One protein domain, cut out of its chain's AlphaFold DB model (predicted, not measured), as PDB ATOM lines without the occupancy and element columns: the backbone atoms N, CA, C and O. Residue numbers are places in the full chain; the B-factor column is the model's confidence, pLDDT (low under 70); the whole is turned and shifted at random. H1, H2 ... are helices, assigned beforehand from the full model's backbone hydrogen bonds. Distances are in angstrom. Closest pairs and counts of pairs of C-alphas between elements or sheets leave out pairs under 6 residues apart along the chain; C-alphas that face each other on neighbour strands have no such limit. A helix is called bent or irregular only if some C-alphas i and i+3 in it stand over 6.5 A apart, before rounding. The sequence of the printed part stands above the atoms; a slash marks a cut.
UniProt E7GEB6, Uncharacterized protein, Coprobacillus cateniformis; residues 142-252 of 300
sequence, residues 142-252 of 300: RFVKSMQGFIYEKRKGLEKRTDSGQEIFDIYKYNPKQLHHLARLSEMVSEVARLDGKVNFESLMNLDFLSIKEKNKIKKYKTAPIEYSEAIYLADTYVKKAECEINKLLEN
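What this domain is: This is residues 142 to 252 of the 300 residues of an uncharacterized protein of Coprobacillus cateniformis (UniProt E7GEB6). The longest helix, H6, lies side by side with H1 and H3 in a bundle; H5 packs on H3's far side, and H2 sits at one end. The printed part has 111 residues with six named helices, H1 to H6, all helix. It is compact, radius of gyration of the C-alphas 14.2 A, spanning 43 by 28 by 22 A.

Where its parts are: H6, residues 228-251, is 34.8 A long, ending at C-alpha 251 (84.707, 138.711, 145.112). H1 is 142-158, from C-alpha 142 (90.143, 131.548, 136.529); H2 163-172; H3 176-194; H4 201-206; H5 212-223. H2 is irregular: C-alphas 164 and 167 are 8.3 A apart.

How they stand to each other: H3 touches H6, running the same way at 27 degrees, C-alphas Ser 186 and Ala 242 closest at 5.1 A. H1 touches both, running opposite ways. H5 touches H3; H4 only just does, with 3 C-alpha pairs within 8 A. Every O i to N i+4 pair is within hydrogen-bond range except in H2, 4 of 6, and H5, 5 of 8.

The domain as a whole: The printed part has no cut; residue 164 is under pLDDT 70.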
ATOM      1  N   ARG A 142      88.966 131.725 137.379       97.38
ATOM      2  CA  ARG A 142      90.143 131.548 136.529       97.38
ATOM      3  C   ARG A 142      89.902 131.983 135.093       97.38
ATOM      4  O   ARG A 142      90.805 132.571 134.505       97.38
ATOM      5  N   PHE A 143      88.711 131.744 134.549       98.06
ATOM      6  CA  PHE A 143      88.335 132.247 133.231       98.06
ATOM      7  C   PHE A 143      88.460 133.773 133.157       98.06
ATOM      8  O   PHE A 143      89.150 134.284 132.277       98.06
ATOM      9  N   VAL A 144      87.902 134.508 134.123       97.88
ATOM     10  CA  VAL A 144      87.971 135.978 134.115       97.88
ATOM     11  C   VAL A 144      89.376 136.519 134.384       97.88
ATOM     12  O   VAL A 144      89.762 137.509 133.769       97.88
ATOM     13  N   LYS A 145      90.200 135.834 135.193       97.75
ATOM     14  CA  LYS A 145      91.638 136.159 135.325       97.75
ATOM     15  C   LYS A 145      92.402 135.943 134.022       97.75
ATOM     16  O   LYS A 145      93.261 136.743 133.661       97.75
ATOM     17  N   SER A 146      92.090 134.865 133.308       97.50
ATOM     18  CA  SER A 146      92.658 134.597 131.988       97.50
ATOM     19  C   SER A 146      92.283 135.721 131.016       97.50
ATOM     20  O   SER A 146      93.163 136.325 130.406       97.50
ATOM     21  N   MET A 147      91.002 136.107 130.972       97.75
ATOM     22  CA  MET A 147      90.522 137.257 130.194       97.75
ATOM     23  C   MET A 147      91.230 138.564 130.577       97.75
ATOM     24  O   MET A 147      91.622 139.314 129.684       97.75
ATOM     25  N   GLN A 148      91.466 138.813 131.871       97.94
ATOM     26  CA  GLN A 148      92.220 139.974 132.360       97.94
ATOM     27  C   GLN A 148      93.632 140.036 131.761       97.94
ATOM     28  O   GLN A 148      94.052 141.076 131.254       97.94
ATOM     29  N   GLY A 149      94.345 138.906 131.757       97.50
ATOM     30  CA  GLY A 149      95.671 138.806 131.145       97.50
ATOM     31  C   GLY A 149      95.650 139.150 129.654       97.50
ATOM     32  O   GLY A 149      96.481 139.934 129.191       97.50
ATOM     33  N   PHE A 150      94.658 138.641 128.916       96.81
ATOM     34  CA  PHE A 150      94.468 138.985 127.503       96.81
ATOM     35  C   PHE A 150      94.156 140.472 127.311       96.81
ATOM     36  O   PHE A 150      94.724 141.096 126.420       96.81
ATOM     37  N   ILE A 151      93.298 141.060 128.145       98.31
ATOM     38  CA  ILE A 151      92.953 142.489 128.101       98.31
ATOM     39  C   ILE A 151      94.209 143.354 128.247       98.31
ATOM     40  O   ILE A 151      94.442 144.240 127.421       98.31
ATOM     41  N   TYR A 152      95.066 143.055 129.227       97.88
ATOM     42  CA  TYR A 152      96.332 143.768 129.413       97.88
ATOM     43  C   TYR A 152      97.305 143.563 128.255       97.88
ATOM     44  O   TYR A 152      97.953 144.517 127.819       97.88
ATOM     45  N   GLU A 153      97.378 142.350 127.705       96.75
ATOM     46  CA  GLU A 153      98.191 142.075 126.522       96.75
ATOM     47  C   GLU A 153      97.726 142.903 125.316       96.75
ATOM     48  O   GLU A 153      98.558 143.535 124.665       96.75
ATOM     49  N   LYS A 154      96.412 142.966 125.040       96.75
ATOM     50  CA  LYS A 154      95.870 143.765 123.926       96.75
ATOM     51  C   LYS A 154      96.069 145.256 124.153       96.75
ATOM     52  O   LYS A 154      96.450 145.963 123.221       96.75
ATOM     53  N   ARG A 155      95.906 145.735 125.390       97.38
ATOM     54  CA  ARG A 155      96.176 147.137 125.726       97.38
ATOM     55  C   ARG A 155      97.641 147.512 125.509       97.38
ATOM     56  O   ARG A 155      97.907 148.551 124.912       97.38
ATOM     57  N   LYS A 156      98.580 146.669 125.950       95.19
ATOM     58  CA  LYS A 156     100.021 146.868 125.719       95.19
ATOM     59  C   LYS A 156     100.385 146.734 124.239       95.19
ATOM     60  O   LYS A 156     101.232 147.464 123.737       95.19
ATOM     61  N   GLY A 157      99.748 145.798 123.537       92.81
ATOM     62  CA  GLY A 157      99.947 145.561 122.109       92.81
ATOM     63  C   GLY A 157      99.491 146.724 121.229       92.81
ATOM     64  O   GLY A 157      99.996 146.864 120.120       92.81
ATOM     65  N   LEU A 158      98.576 147.562 121.720       93.50
ATOM     66  CA  LEU A 158      98.056 148.731 121.014       93.50
ATOM     67  C   LEU A 158      99.169 149.709 120.603       93.50
ATOM     68  O   LEU A 158      99.161 150.202 119.481       93.50
ATOM     69  N   GLU A 159     100.141 149.927 121.490       90.81
ATOM     70  CA  GLU A 159     101.266 150.857 121.304       90.81
ATOM     71  C   GLU A 159     102.561 150.138 120.882       90.81
ATOM     72  O   GLU A 159     103.614 150.756 120.723       90.81
ATOM     73  N   LYS A 160     102.511 148.813 120.693       88.25
ATOM     74  CA  LYS A 160     103.682 148.023 120.317       88.25
ATOM     75  C   LYS A 160     103.845 147.998 118.800       88.25
ATOM     76  O   LYS A 160     103.011 147.442 118.086       88.25
ATOM     77  N   ARG A 161     104.983 148.500 118.322       82.31
ATOM     78  CA  ARG A 161     105.424 148.310 116.936       82.31
ATOM     79  C   ARG A 161     105.857 146.852 116.735       82.31
ATOM     80  O   ARG A 161     106.637 146.323 117.529       82.31
ATOM     81  N   THR A 162     105.319 146.191 115.714       74.62
ATOM     82  CA  THR A 162     105.635 144.798 115.355       74.62
ATOM     83  C   THR A 162     106.051 144.719 113.895       74.62
ATOM     84  O   THR A 162     105.530 145.477 113.080       74.62
ATOM     85  N   ASP A 163     106.910 143.760 113.551       70.38
ATOM     86  CA  ASP A 163     107.447 143.604 112.190       70.38
ATOM     87  C   ASP A 163     106.339 143.429 111.136       70.38
ATOM     88  O   ASP A 163     106.383 144.021 110.065       70.38
ATOM     89  N   SER A 164     105.275 142.690 111.467       65.50
ATOM     90  CA  SER A 164     104.117 142.480 110.586       65.50
ATOM     91  C   SER A 164     103.130 143.654 110.521       65.50
ATOM     92  O   SER A 164     102.203 143.617 109.718       65.50
ATOM     93  N   GLY A 165     103.291 144.675 111.369       70.12
ATOM     94  CA  GLY A 165     102.338 145.780 111.538       70.12
ATOM     95  C   GLY A 165     102.969 147.165 111.428       70.12
ATOM     96  O   GLY A 165     102.356 148.144 111.852       70.12
ATOM     97  N   GLN A 166     104.195 147.247 110.907       76.44
ATOM     98  CA  GLN A 166     104.991 148.469 110.899       76.44
ATOM     99  C   GLN A 166     104.320 149.593 110.100       76.44
ATOM    100  O   GLN A 166     104.176 150.694 110.619       76.44
ATOM    101  N   GLU A 167     103.820 149.295 108.898       81.00
ATOM    102  CA  GLU A 167     103.134 150.267 108.033       81.00
ATOM    103  C   GLU A 167     101.881 150.851 108.700       81.00
ATOM    104  O   GLU A 167     101.690 152.065 108.741       81.00
ATOM    105  N   ILE A 168     101.057 149.990 109.306       82.19
ATOM    106  CA  ILE A 168      99.841 150.398 110.024       82.19
ATOM    107  C   ILE A 168     100.202 151.299 111.208       82.19
ATOM    108  O   ILE A 168      99.574 152.338 111.414       82.19
ATOM    109  N   PHE A 169     101.224 150.919 111.977       85.44
ATOM    110  CA  PHE A 169     101.676 151.708 113.116       85.44
ATOM    111  C   PHE A 169     102.239 153.064 112.679       85.44
ATOM    112  O   PHE A 169     102.028 154.070 113.351       85.44
ATOM    113  N   ASP A 170     102.923 153.127 111.542       85.94
ATOM    114  CA  ASP A 170     103.512 154.369 111.051       85.94
ATOM    115  C   ASP A 170     102.443 155.369 110.590       85.94
ATOM    116  O   ASP A 170     102.612 156.571 110.829       85.94
ATOM    117  N   ILE A 171     101.331 154.875 110.033       87.50
ATOM    118  CA  ILE A 171     100.166 155.674 109.624       87.50
ATOM    119  C   ILE A 171      99.348 156.118 110.845       87.50
ATOM    120  O   ILE A 171      99.140 157.312 111.047       87.50
ATOM    121  N   TYR A 172      98.896 155.168 111.667       88.81
ATOM    122  CA  TYR A 172      97.889 155.435 112.702       88.81
ATOM    123  C   TYR A 172      98.474 155.685 114.095       88.81
ATOM    124  O   TYR A 172      97.758 156.147 114.974       88.81
ATOM    125  N   LYS A 173      99.762 155.398 114.318       92.00
ATOM    126  CA  LYS A 173     100.464 155.467 115.621       92.00
ATOM    127  C   LYS A 173      99.993 154.461 116.674       92.00
ATOM    128  O   LYS A 173     100.468 154.486 117.803       92.00
ATOM    129  N   TYR A 174      99.104 153.545 116.303       93.62
ATOM    130  CA  TYR A 174      98.674 152.415 117.124       93.62
ATOM    131  C   TYR A 174      98.288 151.222 116.242       93.62
ATOM    132  O   TYR A 174      98.252 151.331 115.017       93.62
ATOM    133  N   ASN A 175      97.991 150.074 116.859       92.44
ATOM    134  CA  ASN A 175      97.511 148.876 116.170       92.44
ATOM    135  C   ASN A 175      95.971 148.729 116.269       92.44
ATOM    136  O   ASN A 175      95.465 148.268 117.299       92.44
ATOM    137  N   PRO A 176      95.195 149.017 115.204       92.25
ATOM    138  CA  PRO A 176      93.728 148.989 115.244       92.25
ATOM    139  C   PRO A 176      93.130 147.599 115.509       92.25
ATOM    140  O   PRO A 176      92.080 147.470 116.148       92.25
ATOM    141  N   LYS A 177      93.835 146.527 115.115       90.00
ATOM    142  CA  LYS A 177      93.434 145.139 115.407       90.00
ATOM    143  C   LYS A 177      93.412 144.876 116.917       90.00
ATOM    144  O   LYS A 177      92.529 144.170 117.403       90.00
ATOM    145  N   GLN A 178      94.328 145.481 117.675       94.06
ATOM    146  CA  GLN A 178      94.372 145.334 119.134       94.06
ATOM    147  C   GLN A 178      93.191 146.039 119.812       94.06
ATOM    148  O   GLN A 178      92.598 145.460 120.721       94.06
ATOM    149  N   LEU A 179      92.775 147.217 119.323       95.94
ATOM    150  CA  LEU A 179      91.577 147.910 119.820       95.94
ATOM    151  C   LEU A 179      90.309 147.078 119.588       95.94
ATOM    152  O   LEU A 179      89.498 146.911 120.499       95.94
ATOM    153  N   HIS A 180      90.167 146.503 118.390       94.25
ATOM    154  CA  HIS A 180      89.076 145.580 118.077       94.25
ATOM    155  C   HIS A 180      89.023 144.406 119.066       94.25
ATOM    156  O   HIS A 180      87.969 144.128 119.638       94.25
ATOM    157  N   HIS A 181      90.152 143.725 119.296       94.25
ATOM    158  CA  HIS A 181      90.208 142.605 120.238       94.25
ATOM    159  C   HIS A 181      89.905 143.031 121.679       94.25
ATOM    160  O   HIS A 181      89.160 142.337 122.368       94.25
ATOM    161  N   LEU A 182      90.427 144.176 122.118       97.06
ATOM    162  CA  LEU A 182      90.201 144.711 123.458       97.06
ATOM    163  C   LEU A 182      88.718 145.011 123.718       97.06
ATOM    164  O   LEU A 182      88.179 144.586 124.740       97.06
ATOM    165  N   ALA A 183      88.042 145.665 122.767       97.12
ATOM    166  CA  ALA A 183      86.609 145.935 122.859       97.12
ATOM    167  C   ALA A 183      85.801 144.634 122.999       97.12
ATOM    168  O   ALA A 183      84.935 144.533 123.863       97.12
ATOM    169  N   ARG A 184      86.129 143.600 122.211       96.44
ATOM    170  CA  ARG A 184      85.468 142.286 122.306       96.44
ATOM    171  C   ARG A 184      85.649 141.639 123.671       96.44
ATOM    172  O   ARG A 184      84.672 141.181 124.245       96.44
ATOM    173  N   LEU A 185      86.883 141.598 124.177       97.31
ATOM    174  CA  LEU A 185      87.182 140.991 125.476       97.31
ATOM    175  C   LEU A 185      86.422 141.701 126.606       97.31
ATOM    176  O   LEU A 185      85.892 141.036 127.492       97.31
ATOM    177  N   SER A 186      86.319 143.033 126.539       98.12
ATOM    178  CA  SER A 186      85.548 143.832 127.497       98.12
ATOM    179  C   SER A 186      84.052 143.490 127.468       98.12
ATOM    180  O   SER A 186      83.447 143.280 128.520       98.12
ATOM    181  N   GLU A 187      83.455 143.345 126.279       97.88
ATOM    182  CA  GLU A 187      82.050 142.925 126.162       97.88
ATOM    183  C   GLU A 187      81.827 141.474 126.607       97.88
ATOM    184  O   GLU A 187      80.839 141.189 127.276       97.88
ATOM    185  N   MET A 188      82.768 140.566 126.327       97.75
ATOM    186  CA  MET A 188      82.688 139.186 126.814       97.75
ATOM    187  C   MET A 188      82.683 139.125 128.347       97.75
ATOM    188  O   MET A 188      81.881 138.405 128.932       97.75
ATOM    189  N   VAL A 189      83.556 139.894 129.006       98.31
ATOM    190  CA  VAL A 189      83.584 140.004 130.474       98.31
ATOM    191  C   VAL A 189      82.277 140.592 131.007       98.31
ATOM    192  O   VAL A 189      81.739 140.092 131.992       98.31
ATOM    193  N   SER A 190      81.752 141.621 130.338       98.06
ATOM    194  CA  SER A 190      80.497 142.275 130.728       98.06
ATOM    195  C   SER A 190      79.318 141.306 130.692       98.06
ATOM    196  O   SER A 190      78.484 141.319 131.591       98.06
ATOM    197  N   GLU A 191      79.268 140.436 129.685       98.12
ATOM    198  CA  GLU A 191      78.228 139.416 129.576       98.12
ATOM    199  C   GLU A 191      78.329 138.363 130.681       98.12
ATOM    200  O   GLU A 191      77.322 138.009 131.289       98.12
ATOM    201  N   VAL A 192      79.542 137.901 131.002       98.12
ATOM    202  CA  VAL A 192      79.747 136.965 132.120       98.12
ATOM    203  C   VAL A 192      79.301 137.592 133.438       98.12
ATOM    204  O   VAL A 192      78.650 136.924 134.237       98.12
ATOM    205  N   ALA A 193      79.608 138.872 133.659       97.50
ATOM    206  CA  ALA A 193      79.160 139.594 134.845       97.50
ATOM    207  C   ALA A 193      77.637 139.757 134.887       97.50
ATOM    208  O   ALA A 193      77.023 139.490 135.915       97.50
ATOM    209  N   ARG A 194      77.009 140.102 133.755       97.25
ATOM    210  CA  ARG A 194      75.546 140.205 133.617       97.25
ATOM    211  C   ARG A 194      74.828 138.883 133.909       97.25
ATOM    212  O   ARG A 194      73.672 138.897 134.319       97.25
ATOM    213  N   LEU A 195      75.491 137.756 133.657       96.31
ATOM    214  CA  LEU A 195      74.987 136.406 133.906       96.31
ATOM    215  C   LEU A 195      75.473 135.814 135.240       96.31
ATOM    216  O   LEU A 195      75.480 134.590 135.394       96.31
ATOM    217  N   ASP A 196      75.918 136.658 136.174       94.62
ATOM    218  CA  ASP A 196      76.380 136.265 137.511       94.62
ATOM    219  C   ASP A 196      77.454 135.162 137.489       94.62
ATOM    220  O   ASP A 196      77.494 134.264 138.331       94.62
ATOM    221  N   GLY A 197      78.348 135.223 136.499       95.50
ATOM    222  CA  GLY A 197      79.459 134.294 136.326       95.50
ATOM    223  C   GLY A 197      79.166 133.086 135.438       95.50
ATOM    224  O   GLY A 197      80.081 132.311 135.165       95.50
ATOM    225  N   LYS A 198      77.945 132.911 134.922       95.62
ATOM    226  CA  LYS A 198      77.675 131.846 133.947       95.62
ATOM    227  C   LYS A 198      78.356 132.150 132.607       95.62
ATOM    228  O   LYS A 198      78.165 133.213 132.019       95.62
ATOM    229  N   VAL A 199      79.109 131.185 132.082       97.00
ATOM    230  CA  VAL A 199      79.863 131.310 130.828       97.00
ATOM    231  C   VAL A 199      79.143 130.560 129.710       97.00
ATOM    232  O   VAL A 199      79.231 129.339 129.593       97.00
ATOM    233  N   ASN A 200      78.460 131.287 128.828       96.69
ATOM    234  CA  ASN A 200      78.033 130.749 127.535       96.69
ATOM    235  C   ASN A 200      79.090 131.086 126.474       96.69
ATOM    236  O   ASN A 200      78.983 132.094 125.781       96.69
ATOM    237  N   PHE A 201      80.141 130.270 126.372       96.44
ATOM    238  CA  PHE A 201      81.314 130.625 125.566       96.44
ATOM    239  C   PHE A 201      81.006 130.774 124.065       96.44
ATOM    240  O   PHE A 201      81.581 131.640 123.408       96.44
ATOM    241  N   GLU A 202      80.054 130.005 123.527       94.94
ATOM    242  CA  GLU A 202      79.597 130.144 122.135       94.94
ATOM    243  C   GLU A 202      78.961 131.524 121.883       94.94
ATOM    244  O   GLU A 202      79.300 132.205 120.912       94.94
ATOM    245  N   SER A 203      78.110 131.980 122.809       95.00
ATOM    246  CA  SER A 203      77.530 133.329 122.800       95.00
ATOM    247  C   SER A 203      78.608 134.414 122.935       95.00
ATOM    248  O   SER A 203      78.613 135.377 122.165       95.00
ATOM    249  N   LEU A 204      79.598 134.216 123.819       95.75
ATOM    250  CA  LEU A 204      80.752 135.117 123.971       95.75
ATOM    251  C   LEU A 204      81.568 135.256 122.681       95.75
ATOM    252  O   LEU A 204      81.939 136.366 122.297       95.75
ATOM    253  N   MET A 205      81.827 134.151 121.979       92.38
ATOM    254  CA  MET A 205      82.551 134.171 120.706       92.38
ATOM    255  C   MET A 205      81.801 134.964 119.631       92.38
ATOM    256  O   MET A 205      82.413 135.765 118.918       92.38
ATOM    257  N   ASN A 206      80.488 134.745 119.529       91.62
ATOM    258  CA  ASN A 206      79.625 135.339 118.505       91.62
ATOM    259  C   ASN A 206      79.113 136.742 118.869       91.62
ATOM    260  O   ASN A 206      78.542 137.436 118.015       91.62
ATOM    261  N   LEU A 207      79.307 137.154 120.125       94.25
ATOM    262  CA  LEU A 207      78.782 138.378 120.729       94.25
ATOM    263  C   LEU A 207      77.268 138.541 120.524       94.25
ATOM    264  O   LEU A 207      76.790 139.651 120.329       94.25
ATOM    265  N   ASP A 208      76.505 137.450 120.449       93.81
ATOM    266  CA  ASP A 208      75.073 137.457 120.087       93.81
ATOM    267  C   ASP A 208      74.146 138.166 121.085       93.81
ATOM    268  O   ASP A 208      73.040 138.538 120.704       93.81
ATOM    269  N   PHE A 209      74.640 138.478 122.280       95.50
ATOM    270  CA  PHE A 209      74.006 139.368 123.254       95.50
ATOM    271  C   PHE A 209      74.093 140.864 122.888       95.50
ATOM    272  O   PHE A 209      73.417 141.681 123.508       95.50
ATOM    273  N   LEU A 210      74.897 141.244 121.886       96.19
ATOM    274  CA  LEU A 210      74.999 142.619 121.387       96.19
ATOM    275  C   LEU A 210      74.102 142.863 120.173       96.19
ATOM    276  O   LEU A 210      73.944 142.004 119.295       96.19
ATOM    277  N   SER A 211      73.622 144.101 120.039       95.75
ATOM    278  CA  SER A 211      72.935 144.546 118.829       95.75
ATOM    279  C   SER A 211      73.870 144.538 117.612       95.75
ATOM    280  O   SER A 211      75.091 144.693 117.706       95.75
ATOM    281  N   ILE A 212      73.284 144.444 116.414       92.31
ATOM    282  CA  ILE A 212      74.028 144.522 115.144       92.31
ATOM    283  C   ILE A 212      74.836 145.829 115.060       92.31
ATOM    284  O   ILE A 212      75.968 145.835 114.571       92.31
ATOM    285  N   LYS A 213      74.285 146.937 115.571       94.44
ATOM    286  CA  LYS A 213      74.954 148.244 115.598       94.44
ATOM    287  C   LYS A 213      76.235 148.202 116.434       94.44
ATOM    288  O   LYS A 213      77.264 148.710 115.987       94.44
ATOM    289  N   GLU A 214      76.193 147.580 117.607       94.62
ATOM    290  CA  GLU A 214      77.349 147.443 118.502       94.62
ATOM    291  C   GLU A 214      78.411 146.512 117.915       94.62
ATOM    292  O   GLU A 214      79.586 146.879 117.863       94.62
ATOM    293  N   LYS A 215      78.000 145.362 117.362       92.31
ATOM    294  CA  LYS A 215      78.909 144.449 116.649       92.31
ATOM    295  C   LYS A 215      79.639 145.150 115.507       92.31
ATOM    296  O   LYS A 215      80.860 145.032 115.380       92.31
ATOM    297  N   ASN A 216      78.904 145.914 114.701       91.25
ATOM    298  CA  ASN A 216      79.470 146.673 113.590       91.25
ATOM    299  C   ASN A 216      80.418 147.773 114.076       91.25
ATOM    300  O   ASN A 216      81.459 147.977 113.457       91.25
ATOM    301  N   LYS A 217      80.109 148.444 115.194       92.88
ATOM    302  CA  LYS A 217      81.021 149.419 115.814       92.88
ATOM    303  C   LYS A 217      82.350 148.762 116.196       92.88
ATOM    304  O   LYS A 217      83.401 149.250 115.799       92.88
ATOM    305  N   ILE A 218      82.302 147.624 116.890       92.94
ATOM    306  CA  ILE A 218      83.503 146.877 117.294       92.94
ATOM    307  C   ILE A 218      84.301 146.426 116.067       92.94
ATOM    308  O   ILE A 218      85.528 146.516 116.052       92.94
ATOM    309  N   LYS A 219      83.621 145.950 115.018       89.50
ATOM    310  CA  LYS A 219      84.258 145.530 113.764       89.50
ATOM    311  C   LYS A 219      84.956 146.693 113.049       89.50
ATOM    312  O   LYS A 219      86.059 146.503 112.548       89.50
ATOM    313  N   LYS A 220      84.361 147.891 113.056       91.06
ATOM    314  CA  LYS A 220      84.933 149.085 112.415       91.06
ATOM    315  C   LYS A 220      86.283 149.497 112.986       91.06
ATOM    316  O   LYS A 220      87.100 149.982 112.222       91.06
ATOM    317  N   TYR A 221      86.575 149.231 114.261       91.00
ATOM    318  CA  TYR A 221      87.880 149.584 114.833       91.00
ATOM    319  C   TYR A 221      89.076 148.981 114.086       91.00
ATOM    320  O   TYR A 221      90.149 149.566 114.142       91.00
ATOM    321  N   LYS A 222      88.912 147.847 113.385       86.75
ATOM    322  CA  LYS A 222      89.988 147.256 112.570       86.75
ATOM    323  C   LYS A 222      89.961 147.659 111.086       86.75
ATOM    324  O   LYS A 222      90.995 147.541 110.446       86.75
ATOM    325  N   THR A 223      88.819 148.092 110.543       86.25
ATOM    326  CA  THR A 223      88.655 148.400 109.103       86.25
ATOM    327  C   THR A 223      88.589 149.889 108.788       86.25
ATOM    328  O   THR A 223      88.898 150.296 107.677       86.25
ATOM    329  N   ALA A 224      88.193 150.703 109.760       87.38
ATOM    330  CA  ALA A 224      88.151 152.154 109.691       87.38
ATOM    331  C   ALA A 224      88.790 152.704 110.976       87.38
ATOM    332  O   ALA A 224      88.068 153.026 111.928       87.38
ATOM    333  N   PRO A 225      90.137 152.720 111.047       88.56
ATOM    334  CA  PRO A 225      90.856 153.225 112.207       88.56
ATOM    335  C   PRO A 225      90.460 154.665 112.530       88.56
ATOM    336  O   PRO A 225      90.124 155.454 111.646       88.56
ATOM    337  N   ILE A 226      90.487 154.982 113.816       93.19
ATOM    338  CA  ILE A 226      90.120 156.287 114.366       93.19
ATOM    339  C   ILE A 226      91.384 157.049 114.765       93.19
ATOM    340  O   ILE A 226      92.499 156.541 114.627       93.19
ATOM    341  N   GLU A 227      91.220 158.278 115.240       95.19
ATOM    342  CA  GLU A 227      92.347 159.091 115.690       95.19
ATOM    343  C   GLU A 227      93.013 158.465 116.932       95.19
ATOM    344  O   GLU A 227      92.364 157.805 117.748       95.19
ATOM    345  N   TYR A 228      94.335 158.626 117.049       94.88
ATOM    346  CA  TYR A 228      95.148 157.976 118.075       94.88
ATOM    347  C   TYR A 228      94.663 158.289 119.496       94.88
ATOM    348  O   TYR A 228      94.489 157.370 120.300       94.88
ATOM    349  N   SER A 229      94.408 159.561 119.815       95.75
ATOM    350  CA  SER A 229      93.963 159.949 121.158       95.75
ATOM    351  C   SER A 229      92.597 159.344 121.506       95.75
ATOM    352  O   SER A 229      92.411 158.850 122.623       95.75
ATOM    353  N   GLU A 230      91.680 159.269 120.535       96.50
ATOM    354  CA  GLU A 230      90.389 158.589 120.695       96.50
ATOM    355  C   GLU A 230      90.572 157.077 120.919       96.50
ATOM    356  O   GLU A 230      89.945 156.495 121.810       96.50
ATOM    357  N   ALA A 231      91.467 156.436 120.160       96.81
ATOM    358  CA  ALA A 231      91.768 155.013 120.295       96.81
ATOM    359  C   ALA A 231      92.315 154.657 121.685       96.81
ATOM    360  O   ALA A 231      91.863 153.677 122.284       96.81
ATOM    361  N   ILE A 232      93.250 155.456 122.213       97.38
ATOM    362  CA  ILE A 232      93.800 155.266 123.562       97.38
ATOM    363  C   ILE A 232      92.717 155.471 124.626       97.38
ATOM    364  O   ILE A 232      92.558 154.623 125.507       97.38
ATOM    365  N   TYR A 233      91.920 156.539 124.514       97.88
ATOM    366  CA  TYR A 233      90.827 156.808 125.451       97.88
ATOM    367  C   TYR A 233      89.816 155.652 125.510       97.88
ATOM    368  O   TYR A 233      89.436 155.191 126.594       97.88
ATOM    369  N   LEU A 234      89.400 155.139 124.347       97.81
ATOM    370  CA  LEU A 234      88.499 153.990 124.270       97.81
ATOM    371  C   LEU A 234      89.143 152.732 124.849       97.81
ATOM    372  O   LEU A 234      88.486 152.009 125.598       97.81
ATOM    373  N   ALA A 235      90.415 152.475 124.541       98.06
ATOM    374  CA  ALA A 235      91.135 151.327 125.074       98.06
ATOM    375  C   ALA A 235      91.167 151.339 126.609       98.06
ATOM    376  O   ALA A 235      90.782 150.352 127.236       98.06
ATOM    377  N   ASP A 236      91.541 152.465 127.214       98.25
ATOM    378  CA  ASP A 236      91.574 152.617 128.672       98.25
ATOM    379  C   ASP A 236      90.176 152.486 129.289       98.25
ATOM    380  O   ASP A 236      90.016 151.895 130.359       98.25
ATOM    381  N   THR A 237      89.145 152.977 128.598       98.31
ATOM    382  CA  THR A 237      87.746 152.814 129.018       98.31
ATOM    383  C   THR A 237      87.337 151.339 129.034       98.31
ATOM    384  O   THR A 237      86.746 150.873 130.010       98.31
ATOM    385  N   TYR A 238      87.683 150.576 127.991       98.50
ATOM    386  CA  TYR A 238      87.390 149.142 127.914       98.50
ATOM    387  C   TYR A 238      88.124 148.330 128.983       98.50
ATOM    388  O   TYR A 238      87.528 147.403 129.541       98.50
ATOM    389  N   VAL A 239      89.381 148.681 129.281       98.69
ATOM    390  CA  VAL A 239      90.164 148.060 130.361       98.69
ATOM    391  C   VAL A 239      89.491 148.317 131.706       98.69
ATOM    392  O   VAL A 239      89.127 147.358 132.381       98.69
ATOM    393  N   LYS A 240      89.225 149.585 132.049       98.56
ATOM    394  CA  LYS A 240      88.603 149.963 133.331       98.56
ATOM    395  C   LYS A 240      87.237 149.311 133.534       98.56
ATOM    396  O   LYS A 240      86.946 148.809 134.619       98.56
ATOM    397  N   LYS A 241      86.400 149.288 132.485       98.38
ATOM    398  CA  LYS A 241      85.097 148.602 132.500       98.38
ATOM    399  C   LYS A 241      85.276 147.124 132.850       98.38
ATOM    400  O   LYS A 241      84.627 146.631 133.766       98.38
ATOM    401  N   ALA A 242      86.174 146.435 132.146       98.44
ATOM    402  CA  ALA A 242      86.395 145.012 132.360       98.44
ATOM    403  C   ALA A 242      86.992 144.716 133.742       98.44
ATOM    404  O   ALA A 242      86.544 143.784 134.395       98.44
ATOM    405  N   GLU A 243      87.951 145.510 134.221       98.44
ATOM    406  CA  GLU A 243      88.533 145.351 135.561       98.44
ATOM    407  C   GLU A 243      87.481 145.454 136.666       98.44
ATOM    408  O   GLU A 243      87.467 144.626 137.575       98.44
ATOM    409  N   CYS A 244      86.572 146.429 136.568       98.25
ATOM    410  CA  CYS A 244      85.478 146.594 137.522       98.25
ATOM    411  C   CYS A 244      84.609 145.328 137.601       98.25
ATOM    412  O   CYS A 244      84.368 144.804 138.688       98.25
ATOM    413  N   GLU A 245      84.190 144.798 136.451       98.31
ATOM    414  CA  GLU A 245      83.358 143.591 136.388       98.31
ATOM    415  C   GLU A 245      84.114 142.320 136.809       98.31
ATOM    416  O   GLU A 245      83.563 141.465 137.505       98.31
ATOM    417  N   ILE A 246      85.400 142.206 136.463       98.31
ATOM    418  CA  ILE A 246      86.256 141.093 136.898       98.31
ATOM    419  C   ILE A 246      86.393 141.095 138.418       98.31
ATOM    420  O   ILE A 246      86.227 140.043 139.032       98.31
ATOM    421  N   ASN A 247      86.655 142.248 139.036       97.81
ATOM    422  CA  ASN A 247      86.814 142.339 140.487       97.81
ATOM    423  C   ASN A 247      85.540 141.892 141.219       97.81
ATOM    424  O   ASN A 247      85.629 141.049 142.112       97.81
ATOM    425  N   LYS A 248      84.357 142.328 140.761       96.56
ATOM    426  CA  LYS A 248      83.065 141.856 141.298       96.56
ATOM    427  C   LYS A 248      82.922 140.332 141.209       96.56
ATOM    428  O   LYS A 248      82.520 139.682 142.171       96.56
ATOM    429  N   LEU A 249      83.278 139.741 140.066       97.56
ATOM    430  CA  LEU A 249      83.221 138.288 139.874       97.56
ATOM    431  C   LEU A 249      84.233 137.540 140.755       97.56
ATOM    432  O   LEU A 249      83.947 136.448 141.241       97.56
ATOM    433  N   LEU A 250      85.413 138.111 140.995       97.19
ATOM    434  CA  LEU A 250      86.415 137.508 141.875       97.19
ATOM    435  C   LEU A 250      85.987 137.517 143.347       97.19
ATOM    436  O   LEU A 250      86.255 136.541 144.057       97.19
ATOM    437  N   GLU A 251      85.288 138.566 143.772       96.19
ATOM    438  CA  GLU A 251      84.707 138.711 145.112       96.19
ATOM    439  C   GLU A 251      83.458 137.838 145.321       96.19
ATOM    440  O   GLU A 251      83.086 137.547 146.458       96.19
ATOM    441  N   ASN A 252      82.838 137.343 144.244       93.88
ATOM    442  CA  ASN A 252      81.666 136.481 144.340       93.88
ATOM    443  C   ASN A 252      82.022 135.090 144.910       93.88
ATOM    444  O   ASN A 252      82.663 134.262 144.254       93.88
TER     445      ASN A 252